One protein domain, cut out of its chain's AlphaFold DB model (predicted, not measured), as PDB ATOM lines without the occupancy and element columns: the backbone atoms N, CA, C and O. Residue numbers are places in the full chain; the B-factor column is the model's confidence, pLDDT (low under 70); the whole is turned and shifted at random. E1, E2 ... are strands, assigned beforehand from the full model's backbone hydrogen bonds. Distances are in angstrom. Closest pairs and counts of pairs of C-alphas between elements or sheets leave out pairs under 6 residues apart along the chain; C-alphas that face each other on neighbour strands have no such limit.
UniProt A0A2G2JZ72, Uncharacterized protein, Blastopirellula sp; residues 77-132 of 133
ATOM      1  N   GLU A  77      10.234 -27.959  35.483       95.50
ATOM      2  CA  GLU A  77      10.364 -28.566  36.812       95.50
ATOM      3  C   GLU A  77      10.813 -30.035  36.745       95.50
ATOM      4  O   GLU A  77      10.941 -30.688  37.780       95.50
ATOM      5  N   LEU A  78      11.008 -30.585  35.542       95.50
ATOM      6  CA  LEU A  78      11.269 -32.008  35.340       95.50
ATOM      7  C   LEU A  78      12.761 -32.290  35.167       95.50
ATOM      8  O   LEU A  78      13.445 -31.652  34.367       95.50
ATOM      9  N   ASP A  79      13.232 -33.321  35.863       94.44
ATOM     10  CA  ASP A  79      14.548 -33.909  35.637       94.44
ATOM     11  C   ASP A  79      14.500 -34.879  34.454       94.44
ATOM     12  O   ASP A  79      13.556 -35.662  34.313       94.44
ATOM     13  N   PHE A  80      15.536 -34.858  33.622       96.88
ATOM     14  CA  PHE A  80      15.741 -35.746  32.486       96.88
ATOM     15  C   PHE A  80      17.046 -36.510  32.673       96.88
ATOM     16  O   PHE A  80      18.123 -35.965  32.449       96.88
ATOM     17  N   GLY A  81      16.948 -37.789  33.031       96.62
ATOM     18  CA  GLY A  81      18.093 -38.688  32.938       96.62
ATOM     19  C   GLY A  81      18.408 -38.979  31.473       96.62
ATOM     20  O   GLY A  81      17.519 -39.397  30.722       96.62
ATOM     21  N   MET A  82      19.657 -38.750  31.071       97.56
ATOM     22  CA  MET A  82      20.143 -38.993  29.714       97.56
ATOM     23  C   MET A  82      21.328 -39.954  29.713       97.56
ATOM     24  O   MET A  82      22.242 -39.797  30.520       97.56
ATOM     25  N   ILE A  83      21.322 -40.919  28.798       98.00
ATOM     26  CA  ILE A  83      22.451 -41.823  28.535       98.00
ATOM     27  C   ILE A  83      23.148 -41.429  27.234       98.00
ATOM     28  O   ILE A  83      22.509 -40.884  26.335       98.00
ATOM     29  N   GLU A  84      24.445 -41.700  27.140       97.62
ATOM     30  CA  GLU A  84      25.285 -41.296  26.008       97.62
ATOM     31  C   GLU A  84      25.611 -42.488  25.090       97.62
ATOM     32  O   GLU A  84      25.872 -43.595  25.572       97.62
ATOM     33  N   ASP A  85      25.573 -42.271  23.773       96.88
ATOM     34  CA  ASP A  85      25.998 -43.246  22.760       96.88
ATOM     35  C   ASP A  85      27.492 -43.118  22.387       96.88
ATOM     36  O   ASP A  85      28.239 -42.370  23.013       96.88
ATOM     37  N   GLU A  86      27.972 -43.894  21.403       96.06
ATOM     38  CA  GLU A  86      29.408 -43.922  21.046       96.06
ATOM     39  C   GLU A  86      29.860 -42.633  20.347       96.06
ATOM     40  O   GLU A  86      31.053 -42.333  20.304       96.06
ATOM     41  N   GLU A  87      28.914 -41.865  19.808       96.88
ATOM     42  CA  GLU A  87      29.152 -40.610  19.098       96.88
ATOM     43  C   GLU A  87      29.022 -39.387  20.025       96.88
ATOM     44  O   GLU A  87      29.192 -38.247  19.587       96.88
ATOM     45  N   GLY A  88      28.726 -39.602  21.311       95.69
ATOM     46  CA  GLY A  88      28.487 -38.528  22.272       95.69
ATOM     47  C   GLY A  88      27.085 -37.919  22.164       95.69
ATOM     48  O   GLY A  88      26.869 -36.763  22.561       95.69
ATOM     49  N   ASN A  89      26.115 -38.638  21.589       97.62
ATOM     50  CA  ASN A  89      24.727 -38.198  21.589       97.62
ATOM     51  C   ASN A  89      23.986 -38.670  22.835       97.62
ATOM     52  O   ASN A  89      24.159 -39.789  23.307       97.62
ATOM     53  N   LEU A  90      23.128 -37.796  23.348       97.94
ATOM     54  CA  LEU A  90      22.360 -37.998  24.563       97.94
ATOM     55  C   LEU A  90      20.946 -38.456  24.222       97.94
ATOM     56  O   LEU A  90      20.238 -37.807  23.452       97.94
ATOM     57  N   HIS A  91      20.529 -39.544  24.853       98.31
ATOM     58  CA  HIS A  91      19.223 -40.168  24.691       98.31
ATOM     59  C   HIS A  91      18.496 -40.162  26.027       98.31
ATOM     60  O   HIS A  91      19.074 -40.504  27.056       98.31
ATOM     61  N   TYR A  92      17.215 -39.810  26.022       97.94
ATOM     62  CA  TYR A  92      16.390 -39.776  27.226       97.94
ATOM     63  C   TYR A  92      15.139 -40.639  27.066       97.94
ATOM     64  O   TYR A  92      14.676 -40.895  25.954       97.94
ATOM     65  N   SER A  93      14.584 -41.054  28.206       97.62
ATOM     66  CA  SER A  93      13.283 -41.721  28.291       97.62
ATOM     67  C   SER A  93      12.161 -40.671  28.311       97.62
ATOM     68  O   SER A  93      12.136 -39.783  29.178       97.62
ATOM     69  N   ALA A  94      11.254 -40.726  27.339       97.06
ATOM     70  CA  ALA A  94      10.213 -39.735  27.092       97.06
ATOM     71  C   ALA A  94       9.006 -39.883  28.035       97.06
ATOM     72  O   ALA A  94       8.433 -38.875  28.455       97.06
ATOM     73  N   HIS A  95       8.614 -41.110  28.387       95.75
ATOM     74  CA  HIS A  95       7.428 -41.410  29.197       95.75
ATOM     75  C   HIS A  95       7.591 -42.709  30.000       95.75
ATOM     76  O   HIS A  95       8.610 -43.391  29.912       95.75
ATOM     77  N   ARG A  96       6.584 -43.069  30.806       95.00
ATOM     78  CA  ARG A  96       6.611 -44.324  31.567       95.00
ATOM     79  C   ARG A  96       6.705 -45.522  30.618       95.00
ATOM     80  O   ARG A  96       5.918 -45.594  29.673       95.00
ATOM     81  N   HIS A  97       7.609 -46.457  30.915       92.69
ATOM     82  CA  HIS A  97       7.927 -47.645  30.102       92.69
ATOM     83  C   HIS A  97       8.620 -47.366  28.760       92.69
ATOM     84  O   HIS A  97       8.557 -48.204  27.862       92.69
ATOM     85  N   ASP A  98       9.260 -46.207  28.602       95.62
ATOM     86  CA  ASP A  98      10.146 -45.935  27.467       95.62
ATOM     87  C   ASP A  98      11.585 -46.376  27.794       95.62
ATOM     88  O   ASP A  98      12.416 -45.573  28.232       95.62
ATOM     89  N   TYR A  99      11.835 -47.679  27.651       97.12
ATOM     90  CA  TYR A  99      13.119 -48.321  27.937       97.12
ATOM     91  C   TYR A  99      14.115 -48.139  26.791       97.12
ATOM     92  O   TYR A  99      13.836 -48.505  25.648       97.12
ATOM     93  N   LYS A 100      15.329 -47.691  27.123       97.69
ATOM     94  CA  LYS A 100      16.464 -47.581  26.200       97.69
ATOM     95  C   LYS A 100      17.712 -48.206  26.813       97.69
ATOM     96  O   LYS A 100      17.978 -48.063  28.006       97.69
ATOM     97  N   SER A 101      18.487 -48.893  25.980       97.75
ATOM     98  CA  SER A 101      19.753 -49.527  26.350       97.75
ATOM     99  C   SER A 101      20.779 -49.265  25.260       97.75
ATOM    100  O   SER A 101      20.625 -49.761  24.146       97.75
ATOM    101  N   ILE A 102      21.815 -48.500  25.584       97.44
ATOM    102  CA  ILE A 102      22.825 -48.027  24.634       97.44
ATOM    103  C   ILE A 102      24.189 -48.165  25.301       97.44
ATOM    104  O   ILE A 102      24.379 -47.682  26.414       97.44
ATOM    105  N   ASN A 103      25.128 -48.859  24.655       93.56
ATOM    106  CA  ASN A 103      26.512 -49.035  25.131       93.56
ATOM    107  C   ASN A 103      26.646 -49.538  26.571       93.56
ATOM    108  O   ASN A 103      27.511 -49.107  27.331       93.56
ATOM    109  N   GLY A 104      25.752 -50.438  26.978       95.62
ATOM    110  CA  GLY A 104      25.733 -50.941  28.346       95.62
ATOM    111  C   GLY A 104      25.257 -49.924  29.385       95.62
ATOM    112  O   GLY A 104      25.329 -50.240  30.564       95.62
ATOM    113  N   SER A 105      24.753 -48.756  28.981       98.06
ATOM    114  CA  SER A 105      23.970 -47.821  29.798       98.06
ATOM    115  C   SER A 105      22.480 -48.067  29.578       98.06
ATOM    116  O   SER A 105      22.067 -48.504  28.502       98.06
ATOM    117  N   VAL A 106      21.661 -47.792  30.591       98.12
ATOM    118  CA  VAL A 106      20.215 -48.057  30.549       98.12
ATOM    119  C   VAL A 106      19.456 -46.869  31.120       98.12
ATOM    120  O   VAL A 106      19.883 -46.294  32.120       98.12
ATOM    121  N   ILE A 107      18.312 -46.538  30.514       98.06
ATOM    122  CA  ILE A 107      17.360 -45.547  31.022       98.06
ATOM    123  C   ILE A 107      15.915 -45.976  30.730       98.06
ATOM    124  O   ILE A 107      15.612 -46.454  29.641       98.06
ATOM    125  N   ASP A 108      15.023 -45.823  31.704       96.94
ATOM    126  CA  ASP A 108      13.586 -46.108  31.606       96.94
ATOM    127  C   ASP A 108      12.791 -45.227  32.585       96.94
ATOM    128  O   ASP A 108      13.327 -44.727  33.580       96.94
ATOM    129  N   GLY A 109      11.490 -45.106  32.319       92.56
ATOM    130  CA  GLY A 109      10.486 -44.608  33.254       92.56
ATOM    131  C   GLY A 109      10.010 -43.187  33.003       92.56
ATOM    132  O   GLY A 109       8.996 -42.772  33.578       92.56
ATOM    133  N   GLY A 110      10.683 -42.457  32.116       92.81
ATOM    134  CA  GLY A 110      10.342 -41.083  31.795       92.81
ATOM    135  C   GLY A 110      10.161 -40.246  33.057       92.81
ATOM    136  O   GLY A 110      10.960 -40.318  33.988       92.81
ATOM    137  N   ARG A 111       9.089 -39.449  33.096       93.81
ATOM    138  CA  ARG A 111       8.786 -38.536  34.211       93.81
ATOM    139  C   ARG A 111       8.010 -39.201  35.358       93.81
ATOM    140  O   ARG A 111       7.611 -38.520  36.298       93.81
ATOM    141  N   ALA A 112       7.795 -40.520  35.298       91.69
ATOM    142  CA  ALA A 112       7.229 -41.292  36.405       91.69
ATOM    143  C   ALA A 112       8.307 -41.685  37.428       91.69
ATOM    144  O   ALA A 112       8.054 -41.685  38.632       91.69
ATOM    145  N   TYR A 113       9.485 -42.056  36.929       91.88
ATOM    146  CA  TYR A 113      10.677 -42.435  37.681       91.88
ATOM    147  C   TYR A 113      11.872 -42.455  36.722       91.88
ATOM    148  O   TYR A 113      11.697 -42.720  35.537       91.88
ATOM    149  N   THR A 114      13.082 -42.252  37.235       93.56
ATOM    150  CA  THR A 114      14.316 -42.500  36.478       93.56
ATOM    151  C   THR A 114      14.908 -43.823  36.945       93.56
ATOM    152  O   THR A 114      15.262 -43.967  38.117       93.56
ATOM    153  N   ARG A 115      14.984 -44.818  36.056       95.56
ATOM    154  CA  ARG A 115      15.543 -46.143  36.360       95.56
ATOM    155  C   ARG A 115      16.589 -46.535  35.328       95.56
ATOM    156  O   ARG A 115      16.335 -46.438  34.136       95.56
ATOM    157  N   GLY A 116      17.725 -47.045  35.789       96.06
ATOM    158  CA  GLY A 116      18.795 -47.497  34.906       96.06
ATOM    159  C   GLY A 116      20.159 -47.403  35.566       96.06
ATOM    160  O   GLY A 116      20.262 -47.609  36.776       96.06
ATOM    161  N   TRP A 117      21.187 -47.102  34.777       97.75
ATOM    162  CA  TRP A 117      22.537 -46.768  35.243       97.75
ATOM    163  C   TRP A 117      23.303 -46.011  34.152       97.75
ATOM    164  O   TRP A 117      22.947 -46.084  32.974       97.75
ATOM    165  N   ASN A 118      24.361 -45.302  34.563       96.88
ATOM    166  CA  ASN A 118      25.208 -44.459  33.709       96.88
ATOM    167  C   ASN A 118      24.459 -43.316  32.999       96.88
ATOM    168  O   ASN A 118      24.809 -42.950  31.879       96.88
ATOM    169  N   TRP A 119      23.432 -42.748  33.641       96.75
ATOM    170  CA  TRP A 119      22.787 -41.534  33.145       96.75
ATOM    171  C   TRP A 119      23.361 -40.282  33.810       96.75
ATOM    172  O   TRP A 119      23.970 -40.335  34.879       96.75
ATOM    173  N   VAL A 120      23.119 -39.147  33.167       95.50
ATOM    174  CA  VAL A 120      23.415 -37.806  33.665       95.50
ATOM    175  C   VAL A 120      22.122 -37.004  33.669       95.50
ATOM    176  O   VAL A 120      21.329 -37.110  32.733       95.50
ATOM    177  N   ASP A 121      21.901 -36.213  34.714       95.50
ATOM    178  CA  ASP A 121      20.683 -35.421  34.847       95.50
ATOM    179  C   ASP A 121      20.769 -34.102  34.065       95.50
ATOM    180  O   ASP A 121      21.779 -33.393  34.073       95.50
ATOM    181  N   TYR A 122      19.676 -33.774  33.387       97.38
ATOM    182  CA  TYR A 122      19.443 -32.530  32.663       97.38
ATOM    183  C   TYR A 122      18.093 -31.936  33.065       97.38
ATOM    184  O   TYR A 122      17.199 -32.636  33.538       97.38
ATOM    185  N   ARG A 123      17.923 -30.637  32.834       96.81
ATOM    186  CA  ARG A 123      16.652 -29.915  32.978       96.81
ATOM    187  C   ARG A 123      16.402 -29.053  31.759       96.81
ATOM    188  O   ARG A 123      17.331 -28.766  31.012       96.81
ATOM    189  N   ILE A 124      15.162 -28.614  31.581       97.50
ATOM    190  CA  ILE A 124      14.825 -27.613  30.570       97.50
ATOM    191  C   ILE A 124      14.777 -26.232  31.219       97.50
ATOM    192  O   ILE A 124      14.148 -26.045  32.260       97.50
ATOM    193  N   LYS A 125      15.427 -25.258  30.585       97.50
ATOM    194  CA  LYS A 125      15.369 -23.845  30.950       97.50
ATOM    195  C   LYS A 125      15.249 -23.004  29.689       97.50
ATOM    196  O   LYS A 125      16.068 -23.140  28.788       97.50
ATOM    197  N   ASP A 126      14.222 -22.159  29.615       97.44
ATOM    198  CA  ASP A 126      13.988 -21.269  28.466       97.44
ATOM    199  C   ASP A 126      14.025 -22.002  27.102       97.44
ATOM    200  O   ASP A 126      14.544 -21.531  26.083       97.44
ATOM    201  N   GLY A 127      13.450 -23.205  27.098       97.50
ATOM    202  CA  GLY A 127      13.337 -24.093  25.950       97.50
ATOM    203  C   GLY A 127      14.635 -24.782  25.531       97.50
ATOM    204  O   GLY A 127      14.668 -25.320  24.434       97.50
ATOM    205  N   GLU A 128      15.675 -24.765  26.364       97.75
ATOM    206  CA  GLU A 128      16.946 -25.458  26.126       97.75
ATOM    207  C   GLU A 128      17.231 -26.482  27.224       97.75
ATOM    208  O   GLU A 128      16.895 -26.266  28.390       97.75
ATOM    209  N   PHE A 129      17.902 -27.577  26.874       97.50
ATOM    210  CA  PHE A 129      18.431 -28.501  27.873       97.50
ATOM    211  C   PHE A 129      19.703 -27.946  28.513       97.50
ATOM    212  O   PHE A 129      20.671 -27.608  27.833       97.50
ATOM    213  N   VAL A 130      19.722 -27.923  29.840       96.50
ATOM    214  CA  VAL A 130      20.871 -27.553  30.662       96.50
ATOM    215  C   VAL A 130      21.253 -28.729  31.547       96.50
ATOM    216  O   VAL A 130      20.390 -29.413  32.100       96.50
ATOM    217  N   LYS A 131      22.554 -28.991  31.668       93.88
ATOM    218  CA  LYS A 131      23.060 -30.051  32.542       93.88
ATOM    219  C   LYS A 131      22.700 -29.719  33.993       93.88
ATOM    220  O   LYS A 131      22.985 -28.610  34.449       93.88
ATOM    221  N   GLY A 132      22.048 -30.651  34.682       76.19
ATOM    222  CA  GLY A 132      21.693 -30.515  36.092       76.19
ATOM    223  C   GLY A 132      22.948 -30.505  36.966       76.19
ATOM    224  O   GLY A 132      23.900 -31.239  36.688       76.19
TER     225      GLY A 132
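What this domain is: This is residues 77 to 132 of the 133 residues of an uncharacterized protein of Blastopirellula sp (UniProt A0A2G2JZ72). What does the model look like? It is a small, flat sandwich of two sheets only partly face to face: E1 and E2 of a strongly twisted, curled four-strand sheet cover the three-strand sheet E3 E4 E5, while the hairpin E6 and E7 carries the first sheet on past it, with E7 apart from its strands. What is it made of? The printed part has 56 residues, with seven named strands, E1 to E7 in order along the chain, and no named helix: all strand. Both sheets are antiparallel, in the orders E2 E1 E6 E7 and E3 E4 E5. How large is it? It is compact, with a radius of gyration of the C-alphas of 10.6 A, and spans 31 by 26 by 13 A.

How they stand to each other: How is the larger sheet paired? E1, residues 80 to 84, forms a hairpin with E2, residues 90 to 92, N 91 and O 83 being 2.8 A apart. E1 is also antiparallel to E6, residues 120 to 125, with N 80 and O 122 at 2.8 A; E6 and E7, residues 128 to 131, form a hairpin with N 125 and O 128 at 2.8 A. The pairing is staggered: E6 pairs with E1 over residues 120 to 122 and with E7 over 122 to 125. How is the other sheet paired? E3, residues 100 to 102, E4, residues 105 to 108, and E5, residues 115 to 117, form a meander, each strand the antiparallel neighbour of the one before; N 100 and O 107 are 2.8 A apart, N 108 and O 115 also 2.8 A. How do the sheets face each other? Their facing parts are 8.7 A centre to centre, with best planes 12 degrees apart and strands at 33 degrees. The closest C-alphas of E1 and E4 are those of Ile 83 and Ser 105, 6.3 A apart; E1 and E5 are near each other, with 6 pairs of C-alphas within 10 A.

Where its parts are: Where does the first strand begin? E1 begins at C-alpha 80, (15.741, -35.746, 32.486), and is 12.8 A long. How long are the others? E2 measures 6.8 A, E3 6.6 A, E4 10.7 A, E5 7.1 A, E6 16.3 A and E7 10.0 A. Where does the last strand end? E7 ends at C-alpha 131, (23.060, -30.051, 32.542).

The domain as a whole: How far does it reach? The two C-alphas farthest apart, those of Gly 104 and Asp 126, are 31.9 A apart. Is anything cut or uncertain? The printed part has no cut and no long link; its mean pLDDT is 95.9, and no printed residue is under 70.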